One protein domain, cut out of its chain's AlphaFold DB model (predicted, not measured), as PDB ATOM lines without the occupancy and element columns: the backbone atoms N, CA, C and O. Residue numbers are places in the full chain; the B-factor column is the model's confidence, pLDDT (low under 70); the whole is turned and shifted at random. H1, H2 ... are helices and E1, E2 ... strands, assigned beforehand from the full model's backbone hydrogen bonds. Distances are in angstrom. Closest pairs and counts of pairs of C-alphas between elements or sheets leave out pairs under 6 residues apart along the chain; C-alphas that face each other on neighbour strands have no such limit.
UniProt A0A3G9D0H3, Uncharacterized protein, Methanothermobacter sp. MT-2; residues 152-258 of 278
ATOM      1  N   LYS A 152     160.225 222.268 136.945       94.31
ATOM      2  CA  LYS A 152     161.334 223.131 136.508       94.31
ATOM      3  C   LYS A 152     160.917 224.578 136.232       94.31
ATOM      4  O   LYS A 152     161.719 225.476 136.465       94.31
ATOM      5  N   LYS A 153     159.679 224.827 135.792       93.06
ATOM      6  CA  LYS A 153     159.150 226.188 135.569       93.06
ATOM      7  C   LYS A 153     159.211 227.096 136.806       93.06
ATOM      8  O   LYS A 153     159.206 228.310 136.657       93.06
ATOM      9  N   TYR A 154     159.264 226.519 138.008       95.81
ATOM     10  CA  TYR A 154     159.359 227.265 139.263       95.81
ATOM     11  C   TYR A 154     160.804 227.599 139.657       95.81
ATOM     12  O   TYR A 154     161.016 228.318 140.629       95.81
ATOM     13  N   VAL A 155     161.812 227.103 138.933       96.56
ATOM     14  CA  VAL A 155     163.216 227.465 139.170       96.56
ATOM     15  C   VAL A 155     163.480 228.854 138.606       96.56
ATOM     16  O   VAL A 155     163.431 229.057 137.396       96.56
ATOM     17  N   ILE A 156     163.819 229.794 139.484       96.62
ATOM     18  CA  ILE A 156     164.133 231.180 139.107       96.62
ATOM     19  C   ILE A 156     165.640 231.452 139.064       96.62
ATOM     20  O   ILE A 156     166.077 232.412 138.434       96.62
ATOM     21  N   LEU A 157     166.444 230.613 139.726       95.88
ATOM     22  CA  LEU A 157     167.900 230.700 139.700       95.88
ATOM     23  C   LEU A 157     168.527 229.310 139.841       95.88
ATOM     24  O   LEU A 157     168.144 228.538 140.716       95.88
ATOM     25  N   GLU A 158     169.536 229.025 139.018       95.50
ATOM     26  CA  GLU A 158     170.392 227.841 139.129       95.50
ATOM     27  C   GLU A 158     171.861 228.274 139.216       95.50
ATOM     28  O   GLU A 158     172.372 228.970 138.335       95.50
ATOM     29  N   ILE A 159     172.553 227.832 140.268       94.06
ATOM     30  CA  ILE A 159     173.999 227.993 140.430       94.06
ATOM     31  C   ILE A 159     174.641 226.604 140.432       94.06
ATOM     32  O   ILE A 159     174.244 225.725 141.192       94.06
ATOM     33  N   ASN A 160     175.626 226.384 139.567       91.00
ATOM     34  CA  ASN A 160     176.340 225.114 139.434       91.00
ATOM     35  C   ASN A 160     177.811 225.354 139.045       91.00
ATOM     36  O   ASN A 160     178.300 226.481 139.067       91.00
ATOM     37  N   SER A 161     178.554 224.303 138.690       82.62
ATOM     38  CA  SER A 161     179.975 224.401 138.313       82.62
ATOM     39  C   SER A 161     180.274 225.318 137.123       82.62
ATOM     40  O   SER A 161     181.394 225.811 137.029       82.62
ATOM     41  N   LYS A 162     179.296 225.572 136.247       82.31
ATOM     42  CA  LYS A 162     179.427 226.446 135.071       82.31
ATOM     43  C   LYS A 162     179.038 227.898 135.351       82.31
ATOM     44  O   LYS A 162     179.175 228.734 134.464       82.31
ATOM     45  N   SER A 163     178.511 228.193 136.538       85.94
ATOM     46  CA  SER A 163     178.109 229.548 136.904       85.94
ATOM     47  C   SER A 163     179.314 230.469 137.055       85.94
ATOM     48  O   SER A 163     180.418 230.028 137.381       85.94
ATOM     49  N   ASN A 164     179.078 231.761 136.831       83.44
ATOM     50  CA  ASN A 164     180.126 232.767 136.884       83.44
ATOM     51  C   ASN A 164     180.779 232.814 138.274       83.44
ATOM     52  O   ASN A 164     180.074 232.732 139.290       83.44
ATOM     53  N   PRO A 165     182.112 232.973 138.329       86.06
ATOM     54  CA  PRO A 165     182.792 233.212 139.586       86.06
ATOM     55  C   PRO A 165     182.292 234.520 140.199       86.06
ATOM     56  O   PRO A 165     181.998 235.493 139.502       86.06
ATOM     57  N   CYS A 166     182.206 234.543 141.521       85.19
ATOM     58  CA  CYS A 166     181.905 235.752 142.257       85.19
ATOM     59  C   CYS A 166     183.122 236.675 142.198       85.19
ATOM     60  O   CYS A 166     184.188 236.336 142.704       85.19
ATOM     61  N   TYR A 167     182.957 237.869 141.630       80.69
ATOM     62  CA  TYR A 167     184.024 238.877 141.601       80.69
ATOM     63  C   TYR A 167     184.472 239.316 143.002       80.69
ATOM     64  O   TYR A 167     185.592 239.788 143.167       80.69
ATOM     65  N   ARG A 168     183.592 239.183 144.002       74.56
ATOM     66  CA  ARG A 168     183.824 239.659 145.370       74.56
ATOM     67  C   ARG A 168     184.491 238.623 146.269       74.56
ATOM     68  O   ARG A 168     185.186 239.000 147.205       74.56
ATOM     69  N   HIS A 169     184.276 237.340 146.003       76.19
ATOM     70  CA  HIS A 169     184.747 236.272 146.870       76.19
ATOM     71  C   HIS A 169     185.501 235.228 146.045       76.19
ATOM     72  O   HIS A 169     184.910 234.492 145.250       76.19
ATOM     73  N   GLU A 170     186.816 235.141 146.249       75.38
ATOM     74  CA  GLU A 170     187.646 234.113 145.620       75.38
ATOM     75  C   GLU A 170     187.095 232.725 145.971       75.38
ATOM     76  O   GLU A 170     186.821 232.451 147.138       75.38
ATOM     77  N   THR A 171     186.931 231.843 144.976       84.31
ATOM     78  CA  THR A 171     186.337 230.482 145.071       84.31
ATOM     79  C   THR A 171     184.810 230.387 145.180       84.31
ATOM     80  O   THR A 171     184.275 229.277 145.211       84.31
ATOM     81  N   TRP A 172     184.088 231.510 145.180       91.12
ATOM     82  CA  TRP A 172     182.624 231.503 145.191       91.12
ATOM     83  C   TRP A 172     182.049 231.642 143.787       91.12
ATOM     84  O   TRP A 172     182.697 232.132 142.863       91.12
ATOM     85  N   LYS A 173     180.787 231.253 143.648       92.69
ATOM     86  CA  LYS A 173     179.954 231.476 142.464       92.69
ATOM     87  C   LYS A 173     178.745 232.293 142.880       92.69
ATOM     88  O   LYS A 173     178.300 232.166 144.019       92.69
ATOM     89  N   CYS A 174     178.220 233.122 141.990       92.00
ATOM     90  CA  CYS A 174     177.069 233.954 142.320       92.00
ATOM     91  C   CYS A 174     176.030 233.992 141.206       92.00
ATOM     92  O   CYS A 174     176.346 233.873 140.022       92.00
ATOM     93  N   GLY A 175     174.789 234.209 141.612       93.44
ATOM     94  CA  GLY A 175     173.669 234.490 140.735       93.44
ATOM     95  C   GLY A 175     172.706 235.449 141.414       93.44
ATOM     96  O   GLY A 175     172.792 235.666 142.621       93.44
ATOM     97  N   HIS A 176     171.803 236.037 140.642       94.19
ATOM     98  CA  HIS A 176     170.826 236.973 141.174       94.19
ATOM     99  C   HIS A 176     169.451 236.735 140.568       94.19
ATOM    100  O   HIS A 176     169.328 236.236 139.448       94.19
ATOM    101  N   PHE A 177     168.421 237.146 141.292       94.88
ATOM    102  CA  PHE A 177     167.050 237.190 140.806       94.88
ATOM    103  C   PHE A 177     166.380 238.479 141.280       94.88
ATOM    104  O   PHE A 177     166.851 239.140 142.208       94.88
ATOM    105  N   LYS A 178     165.315 238.872 140.585       93.88
ATOM    106  CA  LYS A 178     164.482 240.012 140.970       93.88
ATOM    107  C   LYS A 178     163.284 239.504 141.745       93.88
ATOM    108  O   LYS A 178     162.810 238.407 141.458       93.88
ATOM    109  N   VAL A 179     162.824 240.300 142.698       93.00
ATOM    110  CA  VAL A 179     161.642 239.968 143.484       93.00
ATOM    111  C   VAL A 179     160.915 241.232 143.938       93.00
ATOM    112  O   VAL A 179     161.548 242.255 144.220       93.00
ATOM    113  N   THR A 180     159.589 241.161 144.002       91.94
ATOM    114  CA  THR A 180     158.721 242.210 144.553       91.94
ATOM    115  C   THR A 180     158.035 241.753 145.846       91.94
ATOM    116  O   THR A 180     157.952 240.561 146.146       91.94
ATOM    117  N   MET A 181     157.511 242.705 146.629       89.19
ATOM    118  CA  MET A 181     156.699 242.373 147.810       89.19
ATOM    119  C   MET A 181     155.442 241.572 147.446       89.19
ATOM    120  O   MET A 181     155.114 240.623 148.153       89.19
ATOM    121  N   GLU A 182     154.790 241.907 146.330       91.12
ATOM    122  CA  GLU A 182     153.618 241.189 145.808       91.12
ATOM    123  C   GLU A 182     153.960 239.719 145.520       91.12
ATOM    124  O   GLU A 182     153.309 238.811 146.032       91.12
ATOM    125  N   GLU A 183     155.071 239.456 144.826       93.12
ATOM    126  CA  GLU A 183     155.495 238.085 144.520       93.12
ATOM    127  C   GLU A 183     155.824 237.275 145.785       93.12
ATOM    128  O   GLU A 183     155.587 236.070 145.822       93.12
ATOM    129  N   ILE A 184     156.327 237.906 146.850       92.12
ATOM    130  CA  ILE A 184     156.596 237.256 148.149       92.12
ATOM    131  C   ILE A 184     155.316 237.011 148.944       92.12
ATOM    132  O   ILE A 184     155.262 236.116 149.800       92.12
ATOM    133  N   GLU A 185     154.286 237.824 148.737       92.31
ATOM    134  CA  GLU A 185     152.959 237.592 149.294       92.31
ATOM    135  C   GLU A 185     152.272 236.412 148.612       92.31
ATOM    136  O   GLU A 185     151.645 235.619 149.316       92.31
ATOM    137  N   GLU A 186     152.501 236.215 147.316       95.38
ATOM    138  CA  GLU A 186     151.912 235.132 146.525       95.38
ATOM    139  C   GLU A 186     152.730 233.833 146.518       95.38
ATOM    140  O   GLU A 186     152.148 232.754 146.413       95.38
ATOM    141  N   ASN A 187     154.058 233.898 146.677       96.75
ATOM    142  CA  ASN A 187     154.959 232.752 146.514       96.75
ATOM    143  C   ASN A 187     155.830 232.477 147.750       96.75
ATOM    144  O   ASN A 187     156.189 233.366 148.527       96.75
ATOM    145  N   ASN A 188     156.202 231.212 147.922       96.75
ATOM    146  CA  ASN A 188     157.259 230.755 148.809       96.75
ATOM    147  C   ASN A 188     158.549 230.561 148.010       96.75
ATOM    148  O   ASN A 188     158.564 229.881 146.984       96.75
ATOM    149  N   TYR A 189     159.640 231.129 148.513       96.69
ATOM    150  CA  TYR A 189     160.964 231.012 147.926       96.69
ATOM    151  C   TYR A 189     161.769 229.990 148.709       96.69
ATOM    152  O   TYR A 189     161.975 230.155 149.914       96.69
ATOM    153  N   TYR A 190     162.259 228.961 148.028       96.62
ATOM    154  CA  TYR A 190     163.084 227.929 148.639       96.62
ATOM    155  C   TYR A 190     164.472 227.889 148.028       96.62
ATOM    156  O   TYR A 190     164.629 227.965 146.812       96.62
ATOM    157  N   LEU A 191     165.474 227.707 148.883       95.94
ATOM    158  CA  LEU A 191     166.820 227.330 148.484       95.94
ATOM    159  C   LEU A 191     166.964 225.814 148.618       95.94
ATOM    160  O   LEU A 191     166.763 225.254 149.699       95.94
ATOM    161  N   LEU A 192     167.303 225.163 147.506       95.94
ATOM    162  CA  LEU A 192     167.549 223.727 147.424       95.94
ATOM    163  C   LEU A 192     169.027 223.483 147.122       95.94
ATOM    164  O   LEU A 192     169.586 224.087 146.207       95.94
ATOM    165  N   LEU A 193     169.632 222.557 147.860       93.38
ATOM    166  CA  LEU A 193     171.022 222.119 147.704       93.38
ATOM    167  C   LEU A 193     171.057 220.614 147.443       93.38
ATOM    168  O   LEU A 193     170.307 219.872 148.082       93.38
ATOM    169  N   ASP A 194     171.933 220.169 146.542       90.56
ATOM    170  CA  ASP A 194     172.239 218.743 146.344       90.56
ATOM    171  C   ASP A 194     173.358 218.240 147.269       90.56
ATOM    172  O   ASP A 194     173.489 217.036 147.482       90.56
ATOM    173  N   ASN A 195     174.143 219.156 147.843       88.88
ATOM    174  CA  ASN A 195     175.259 218.848 148.723       88.88
ATOM    175  C   ASN A 195     175.189 219.686 150.018       88.88
ATOM    176  O   ASN A 195     175.242 220.918 149.957       88.88
ATOM    177  N   PRO A 196     175.127 219.052 151.207       86.00
ATOM    178  CA  PRO A 196     175.111 219.764 152.489       86.00
ATOM    179  C   PRO A 196     176.421 220.510 152.798       86.00
ATOM    180  O   PRO A 196     176.437 221.381 153.663       86.00
ATOM    181  N   GLY A 197     177.519 220.201 152.098       88.56
ATOM    182  CA  GLY A 197     178.792 220.916 152.215       88.56
ATOM    183  C   GLY A 197     178.807 222.303 151.559       88.56
ATOM    184  O   GLY A 197     179.800 223.019 151.687       88.56
ATOM    185  N   ILE A 198     177.739 222.692 150.855       91.25
ATOM    186  CA  ILE A 198     177.635 224.013 150.231       91.25
ATOM    187  C   ILE A 198     177.399 225.074 151.304       91.25
ATOM    188  O   ILE A 198     176.512 224.951 152.147       91.25
ATOM    189  N   THR A 199     178.180 226.146 151.237       93.38
ATOM    190  CA  THR A 199     177.988 227.354 152.043       93.38
ATOM    191  C   THR A 199     177.382 228.443 151.172       93.38
ATOM    192  O   THR A 199     177.726 228.539 149.993       93.38
ATOM    193  N   TRP A 200     176.484 229.257 151.721       93.56
ATOM    194  CA  TRP A 200     175.821 230.311 150.958       93.56
ATOM    195  C   TRP A 200     175.673 231.624 151.727       93.56
ATOM    196  O   TRP A 200     175.599 231.644 152.955       93.56
ATOM    197  N   ILE A 201     175.625 232.723 150.977       93.44
ATOM    198  CA  ILE A 201     175.357 234.084 151.451       93.44
ATOM    199  C   ILE A 201     174.222 234.642 150.591       93.44
ATOM    200  O   ILE A 201     174.200 234.426 149.378       93.44
ATOM    201  N   MET A 202     173.293 235.356 151.219       93.19
ATOM    202  CA  MET A 202     172.256 236.124 150.534       93.19
ATOM    203  C   MET A 202     172.378 237.586 150.934       93.19
ATOM    204  O   MET A 202     172.453 237.892 152.125       93.19
ATOM    205  N   ASP A 203     172.398 238.467 149.942       92.00
ATOM    206  CA  ASP A 203     172.490 239.905 150.150       92.00
ATOM    207  C   ASP A 203     171.855 240.703 149.001       92.00
ATOM    208  O   ASP A 203     171.321 240.144 148.038       92.00
ATOM    209  N   THR A 204     171.871 242.028 149.131       90.19
ATOM    210  CA  THR A 204     171.514 242.967 148.059       90.19
ATOM    211  C   THR A 204     172.691 243.904 147.785       90.19
ATOM    212  O   THR A 204     173.598 244.014 148.616       90.19
ATOM    213  N   PRO A 205     172.704 244.622 146.645       85.94
ATOM    214  CA  PRO A 205     173.732 245.629 146.386       85.94
ATOM    215  C   PRO A 205     173.798 246.725 147.462       85.94
ATOM    216  O   PRO A 205     174.867 247.287 147.687       85.94
ATOM    217  N   GLU A 206     172.673 247.017 148.121       84.31
ATOM    218  CA  GLU A 206     172.548 248.070 149.140       84.31
ATOM    219  C   GLU A 206     172.746 247.549 150.573       84.31
ATOM    220  O   GLU A 206     173.224 248.286 151.435       84.31
ATOM    221  N   ASN A 207     172.422 246.280 150.832       84.94
ATOM    222  CA  ASN A 207     172.558 245.628 152.131       84.94
ATOM    223  C   ASN A 207     173.402 244.356 151.992       84.94
ATOM    224  O   ASN A 207     172.891 243.238 151.898       84.94
ATOM    225  N   MET A 208     174.718 244.558 151.926       84.75
ATOM    226  CA  MET A 208     175.705 243.495 151.755       84.75
ATOM    227  C   MET A 208     175.876 242.662 153.032       84.75
ATOM    228  O   MET A 208     176.055 243.213 154.117       84.75
ATOM    229  N   SER A 209     175.949 241.337 152.888       84.50
ATOM    230  CA  SER A 209     176.191 240.406 153.998       84.50
ATOM    231  C   SER A 209     177.486 239.618 153.796       84.50
ATOM    232  O   SER A 209     177.885 239.345 152.667       84.50
ATOM    233  N   ASN A 210     178.131 239.243 154.903       82.88
ATOM    234  CA  ASN A 210     179.222 238.258 154.947       82.88
ATOM    235  C   ASN A 210     178.826 237.035 155.802       82.88
ATOM    236  O   ASN A 210     179.685 236.258 156.214       82.88
ATOM    237  N   GLU A 211     177.542 236.899 156.151       85.88
ATOM    238  CA  GLU A 211     177.052 235.801 156.984       85.88
ATOM    239  C   GLU A 211     176.987 234.506 156.166       85.88
ATOM    240  O   GLU A 211     176.066 234.275 155.377       85.88
ATOM    241  N   GLU A 212     177.981 233.648 156.373       87.00
ATOM    242  CA  GLU A 212     178.051 232.324 155.770       87.00
ATOM    243  C   GLU A 212     177.045 231.368 156.429       87.00
ATOM    244  O   GLU A 212     177.113 231.073 157.623       87.00
ATOM    245  N   ASN A 213     176.109 230.851 155.636       87.19
ATOM    246  CA  ASN A 213     175.117 229.878 156.070       87.19
ATOM    247  C   ASN A 213     175.524 228.480 155.577       87.19
ATOM    248  O   ASN A 213     175.808 228.289 154.394       87.19
ATOM    249  N   ILE A 214     175.524 227.490 156.472       85.25
ATOM    250  CA  ILE A 214     175.841 226.092 156.135       85.25
ATOM    251  C   ILE A 214     174.629 225.421 155.474       85.25
ATOM    252  O   ILE A 214     173.482 225.653 155.867       85.25
ATOM    253  N   GLY A 215     174.894 224.563 154.487       75.44
ATOM    254  CA  GLY A 215     173.894 223.875 153.686       75.44
ATOM    255  C   GLY A 215     172.919 223.021 154.494       75.44
ATOM    256  O   GLY A 215     173.245 221.947 154.996       75.44
ATOM    257  N   ARG A 216     171.675 223.489 154.567       82.50
ATOM    258  CA  ARG A 216     170.484 222.696 154.894       82.50
ATOM    259  C   ARG A 216     169.557 222.784 153.683       82.50
ATOM    260  O   ARG A 216     169.615 223.765 152.958       82.50
ATOM    261  N   SER A 217     168.764 221.759 153.402       87.69
ATOM    262  CA  SER A 217     167.892 221.736 152.222       87.69
ATOM    263  C   SER A 217     166.629 220.941 152.552       87.69
ATOM    264  O   SER A 217     166.766 219.846 153.105       87.69
ATOM    265  N   PRO A 218     165.424 221.452 152.247       93.69
ATOM    266  CA  PRO A 218     165.124 222.789 151.712       93.69
ATOM    267  C   PRO A 218     165.229 223.904 152.777       93.69
ATOM    268  O   PRO A 218     165.088 223.641 153.972       93.69
ATOM    269  N   ILE A 219     165.432 225.163 152.359       94.56
ATOM    270  CA  ILE A 219     165.372 226.353 153.239       94.56
ATOM    271  C   ILE A 219     164.328 227.334 152.714       94.56
ATOM    272  O   ILE A 219     164.443 227.772 151.574       94.56
ATOM    273  N   LEU A 220     163.360 227.726 153.548       95.12
ATOM    274  CA  LEU A 220     162.432 228.820 153.244       95.12
ATOM    275  C   LEU A 220     163.150 230.170 153.380       95.12
ATOM    276  O   LEU A 220     163.744 230.466 154.418       95.12
ATOM    277  N   LEU A 221     163.086 230.991 152.336       94.88
ATOM    278  CA  LEU A 221     163.829 232.244 152.229       94.88
ATOM    279  C   LEU A 221     162.977 233.498 152.449       94.88
ATOM    280  O   LEU A 221     163.552 234.572 152.595       94.88
ATOM    281  N   ASN A 222     161.645 233.391 152.492       94.44
ATOM    282  CA  ASN A 222     160.737 234.547 152.508       94.44
ATOM    283  C   ASN A 222     161.091 235.594 153.571       94.44
ATOM    284  O   ASN A 222     161.163 236.773 153.241       94.44
ATOM    285  N   ASP A 223     161.355 235.188 154.815       92.44
ATOM    286  CA  ASP A 223     161.686 236.135 155.890       92.44
ATOM    287  C   ASP A 223     163.046 236.812 155.667       92.44
ATOM    288  O   ASP A 223     163.185 238.015 155.884       92.44
ATOM    289  N   LYS A 224     164.044 236.063 155.172       91.94
ATOM    290  CA  LYS A 224     165.358 236.624 154.819       91.94
ATOM    291  C   LYS A 224     165.232 237.625 153.673       91.94
ATOM    292  O   LYS A 224     165.792 238.709 153.769       91.94
ATOM    293  N   ILE A 225     164.461 237.292 152.637       92.19
ATOM    294  CA  ILE A 225     164.210 238.189 151.508       92.19
ATOM    295  C   ILE A 225     163.488 239.448 152.002       92.19
ATOM    296  O   ILE A 225     163.969 240.541 151.741       92.19
ATOM    297  N   ARG A 226     162.411 239.322 152.795       90.81
ATOM    298  CA  ARG A 226     161.659 240.469 153.345       90.81
ATOM    299  C   ARG A 226     162.530 241.451 154.119       90.81
ATOM    300  O   ARG A 226     162.345 242.653 153.978       90.81
ATOM    301  N   ASN A 227     163.476 240.948 154.908       88.50
ATOM    302  CA  ASN A 227     164.390 241.784 155.687       88.50
ATOM    303  C   ASN A 227     165.440 242.507 154.826       88.50
ATOM    304  O   ASN A 227     166.047 243.470 155.287       88.50
ATOM    305  N   LEU A 228     165.682 242.022 153.608       87.19
ATOM    306  CA  LEU A 228     166.631 242.603 152.662       87.19
ATOM    307  C   LEU A 228     165.985 243.598 151.693       87.19
ATOM    308  O   LEU A 228     166.715 244.360 151.060       87.19
ATOM    309  N   LEU A 229     164.655 243.585 151.571       83.00
ATOM    310  CA  LEU A 229     163.940 244.491 150.680       83.00
ATOM    311  C   LEU A 229     164.036 245.928 151.182       83.00
ATOM    312  O   LEU A 229     163.767 246.227 152.350       83.00
ATOM    313  N   SER A 230     164.394 246.819 150.269       70.19
ATOM    314  CA  SER A 230     164.257 248.253 150.465       70.19
ATOM    315  C   SER A 230     162.786 248.642 150.260       70.19
ATOM    316  O   SER A 230     161.976 247.867 149.761       70.19
ATOM    317  N   SER A 231     162.386 249.865 150.613       65.12
ATOM    318  CA  SER A 231     161.021 250.368 150.359       65.12
ATOM    319  C   SER A 231     160.676 250.531 148.864       65.12
ATOM    320  O   SER A 231     159.664 251.151 148.531       65.12
ATOM    321  N   SER A 232     161.538 250.059 147.961       62.22
ATOM    322  CA  SER A 232     161.309 250.057 146.524       62.22
ATOM    323  C   SER A 232     160.318 248.952 146.130       62.22
ATOM    324  O   SER A 232     160.110 247.974 146.842       62.22
ATOM    325  N   SER A 233     159.658 249.108 144.981       72.12
ATOM    326  CA  SER A 233     158.700 248.113 144.483       72.12
ATOM    327  C   SER A 233     159.368 246.839 143.944       72.12
ATOM    328  O   SER A 233     158.674 245.868 143.650       72.12
ATOM    329  N   THR A 234     160.692 246.823 143.756       84.88
ATOM    330  CA  THR A 234     161.430 245.690 143.178       84.88
ATOM    331  C   THR A 234     162.896 245.751 143.584       84.88
ATOM    332  O   THR A 234     163.582 246.710 143.236       84.88
ATOM    333  N   ASP A 235     163.406 244.682 144.189       88.44
ATOM    334  CA  ASP A 235     164.820 244.570 144.554       88.44
ATOM    335  C   ASP A 235     165.514 243.411 143.826       88.44
ATOM    336  O   ASP A 235     164.887 242.500 143.272       88.44
ATOM    337  N   ILE A 236     166.847 243.464 143.819       92.44
ATOM    338  CA  ILE A 236     167.718 242.428 143.258       92.44
ATOM    339  C   ILE A 236     168.380 241.677 144.411       92.44
ATOM    340  O   ILE A 236     169.219 242.239 145.117       92.44
ATOM    341  N   ILE A 237     168.044 240.397 144.552       93.56
ATOM    342  CA  ILE A 237     168.640 239.501 145.543       93.56
ATOM    343  C   ILE A 237     169.802 238.756 144.899       93.56
ATOM    344  O   ILE A 237     169.644 238.135 143.845       93.56
ATOM    345  N   TRP A 238     170.957 238.787 145.553       93.69
ATOM    346  CA  TRP A 238     172.135 238.019 145.178       93.69
ATOM    347  C   TRP A 238     172.284 236.795 146.071       93.69
ATOM    348  O   TRP A 238     172.089 236.854 147.283       93.69
ATOM    349  N   ILE A 239     172.650 235.677 145.450       94.12
ATOM    350  CA  ILE A 239     172.998 234.426 146.116       94.12
ATOM    351  C   ILE A 239     174.434 234.100 145.747       94.12
ATOM    352  O   ILE A 239     174.757 233.918 144.571       94.12
ATOM    353  N   HIS A 240     175.286 233.993 146.759       93.38
ATOM    354  CA  HIS A 240     176.669 233.550 146.620       93.38
ATOM    355  C   HIS A 240     176.788 232.162 147.220       93.38
ATOM    356  O   HIS A 240     176.273 231.913 148.304       93.38
ATOM    357  N   THR A 241     177.477 231.259 146.536       93.44
ATOM    358  CA  THR A 241     177.649 229.871 146.967       93.44
ATOM    359  C   THR A 241     179.110 229.460 146.883       93.44
ATOM    360  O   THR A 241     179.779 229.757 145.887       93.44
ATOM    361  N   LYS A 242     179.582 228.715 147.879       91.75
ATOM    362  CA  LYS A 242     180.908 228.099 147.933       91.75
ATOM    363  C   LYS A 242     180.772 226.597 148.140       91.75
ATOM    364  O   LYS A 242     179.969 226.154 148.959       91.75
ATOM    365  N   GLY A 243     181.595 225.833 147.432       88.38
ATOM    366  CA  GLY A 243     181.570 224.372 147.433       88.38
ATOM    367  C   GLY A 243     181.132 223.789 146.090       88.38
ATOM    368  O   GLY A 243     180.754 224.512 145.161       88.38
ATOM    369  N   ASP A 244     181.216 222.466 146.001       87.56
ATOM    370  CA  ASP A 244     180.849 221.709 144.809       87.56
ATOM    371  C   ASP A 244     179.429 221.160 144.924       87.56
ATOM    372  O   ASP A 244     179.067 220.532 145.918       87.56
ATOM    373  N   GLY A 245     178.643 221.391 143.878       88.50
ATOM    374  CA  GLY A 245     177.262 220.946 143.764       88.50
ATOM    375  C   GLY A 245     176.408 221.964 143.015       88.50
ATOM    376  O   GLY A 245     176.922 222.886 142.365       88.50
ATOM    377  N   LYS A 246     175.102 221.760 143.087       92.44
ATOM    378  CA  LYS A 246     174.063 222.577 142.481       92.44
ATOM    379  C   LYS A 246     173.217 223.234 143.567       92.44
ATOM    380  O   LYS A 246     172.857 222.623 144.570       92.44
ATOM    381  N   VAL A 247     172.866 224.488 143.318       94.75
ATOM    382  CA  VAL A 247     171.948 225.281 144.132       94.75
ATOM    383  C   VAL A 247     170.815 225.761 143.246       94.75
ATOM    384  O   VAL A 247     171.066 226.328 142.182       94.75
ATOM    385  N   LEU A 248     169.577 225.545 143.682       96.56
ATOM    386  CA  LEU A 248     168.387 226.074 143.021       96.56
ATOM    387  C   LEU A 248     167.668 227.046 143.950       96.56
ATOM    388  O   LEU A 248     167.499 226.751 145.133       96.56
ATOM    389  N   ILE A 249     167.196 228.157 143.392       97.06
ATOM    390  CA  ILE A 249     166.139 228.959 144.003       97.06
ATOM    391  C   ILE A 249     164.842 228.656 143.267       97.06
ATOM    392  O   ILE A 249     164.770 228.774 142.041       97.06
ATOM    393  N   VAL A 250     163.834 228.260 144.032       97.31
ATOM    394  CA  VAL A 250     162.505 227.905 143.542       97.31
ATOM    395  C   VAL A 250     161.495 228.912 144.071       97.31
ATOM    396  O   VAL A 250     161.515 229.204 145.262       97.31
ATOM    397  N   SER A 251     160.615 229.404 143.202       96.81
ATOM    398  CA  SER A 251     159.450 230.225 143.543       96.81
ATOM    399  C   SER A 251     158.178 229.402 143.356       96.81
ATOM    400  O   SER A 251     157.718 229.210 142.232       96.81
ATOM    401  N   GLU A 252     157.627 228.890 144.450       95.06
ATOM    402  CA  GLU A 252     156.399 228.091 144.466       95.06
ATOM    403  C   GLU A 252     155.194 228.959 144.873       95.06
ATOM    404  O   GLU A 252     155.257 229.605 145.919       95.06
ATOM    405  N   PRO A 253     154.060 228.920 144.150       95.06
ATOM    406  CA  PRO A 253     152.827 229.567 144.592       95.06
ATOM    407  C   PRO A 253     152.369 229.068 145.964       95.06
ATOM    408  O   PRO A 253     152.278 227.864 146.211       95.06
ATOM    409  N   LYS A 254     152.026 229.981 146.873       94.44
ATOM    410  CA  LYS A 254     151.535 229.606 148.201       94.44
ATOM    411  C   LYS A 254     150.265 228.770 148.098       94.44
ATOM    412  O   LYS A 254     149.356 229.066 147.330       94.44
ATOM    413  N   GLY A 255     150.205 227.723 148.916       89.81
ATOM    414  CA  GLY A 255     149.109 226.755 148.897       89.81
ATOM    415  C   GLY A 255     149.278 225.640 147.863       89.81
ATOM    416  O   GLY A 255     148.508 224.682 147.902       89.81
ATOM    417  N   ALA A 256     150.290 225.705 146.988       88.62
ATOM    418  CA  ALA A 256     150.715 224.534 146.235       88.62
ATOM    419  C   ALA A 256     151.353 223.496 147.181       88.62
ATOM    420  O   ALA A 256     151.877 223.825 148.244       88.62
ATOM    421  N   SER A 257     151.236 222.220 146.813       87.62
ATOM    422  CA  SER A 257     151.783 221.089 147.570       87.62
ATOM    423  C   SER A 257     152.843 220.381 146.728       87.62
ATOM    424  O   SER A 257     152.662 219.222 146.341       87.62
ATOM    425  N   ILE A 258     153.921 221.090 146.385       90.38
ATOM    426  CA  ILE A 258     154.992 220.556 145.538       90.38
ATOM    427  C   ILE A 258     156.056 219.855 146.402       90.38
ATOM    428  O   ILE A 258     156.494 220.400 147.417       90.38
TER     429      ILE A 258
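This is residues 152 to 258 of the 278 residues of an uncharacterized protein of Methanothermobacter sp. MT-2 (UniProt A0A3G9D0H3). What shape do these atoms make? Two three-stranded antiparallel sheets, in the orders E2 - E5 - E4 and E1 - E6 - E3, lie face to face as a sandwich, with edge strands E1 and E2 close together on one side. On the other side H2 and the long link 204 to 221 lie beside edge strands E3 and E4, and H1 sits at one end, between E2 and E3 in the chain. What is the make-up? The 107 printed residues hold E1, E2, H1, E3, E4, H2, E5 and E6 in that order, a mixed class with 53 residues, under half, in named elements. The whole is compact, with a radius of gyration of the C-alphas of 13.2 A and spans of 35 by 32 by 21 A.

Where is the sheet with the longest strands? E2 is residues 172 to 179, 22.7 A long from C-alpha 172 at (182.624, 231.503, 145.191); E5 is 235 to 242, 23.3 A, and E4 is 199 to 203, 13.8 A. Where is the other? E1 is residues 155 to 159, 10.9 A long from C-alpha 155 at (163.216, 227.465, 139.170); E3 is 187 to 193, 19.3 A, and E6 is 247 to 253, 19.6 A, ending at C-alpha 253 at (152.827, 229.567, 144.592). Which residues are helical? H1 is 181 to 186, 8.8 A, and H2 is 222 to 228, 10.0 A.

What pairs the strands? N 175 and O 239 are 3.0 A apart between E2 and E5, and N 201 and O 240 2.9 A between E5 and E4. N 159 and O 247 are 2.9 A apart between E1 and E6, and N 190 and O 250 2.9 A between E6 and E3. How do the sheets stand? Their facing parts are 10.5 A centre to centre, with the strands of the one at 24 degrees to those of the other. The closest C-alphas of E1 and E2 are those of Ile 159 and Gly 175, 6.5 A apart. Where are the helices? H1 and H2 only just touch, with 3 pairs of C-alphas within 8 A, the closest being Ile 184 and Asn 222 at 6.6 A. Both only graze the sheet E1 E6 E3, and in both every O i to N i+4 pair is within hydrogen-bond range.

How far does it reach? The C-alphas farthest apart, those of Glu 170 and Gly 255, are 39.4 A apart. Which links are long? Those from E1 to E2 and from E4 to H2; the printed part has no cut. Where is confidence low? Residues 231 to 232 are under 70, against a mean pLDDT of 89.6 for the printed part.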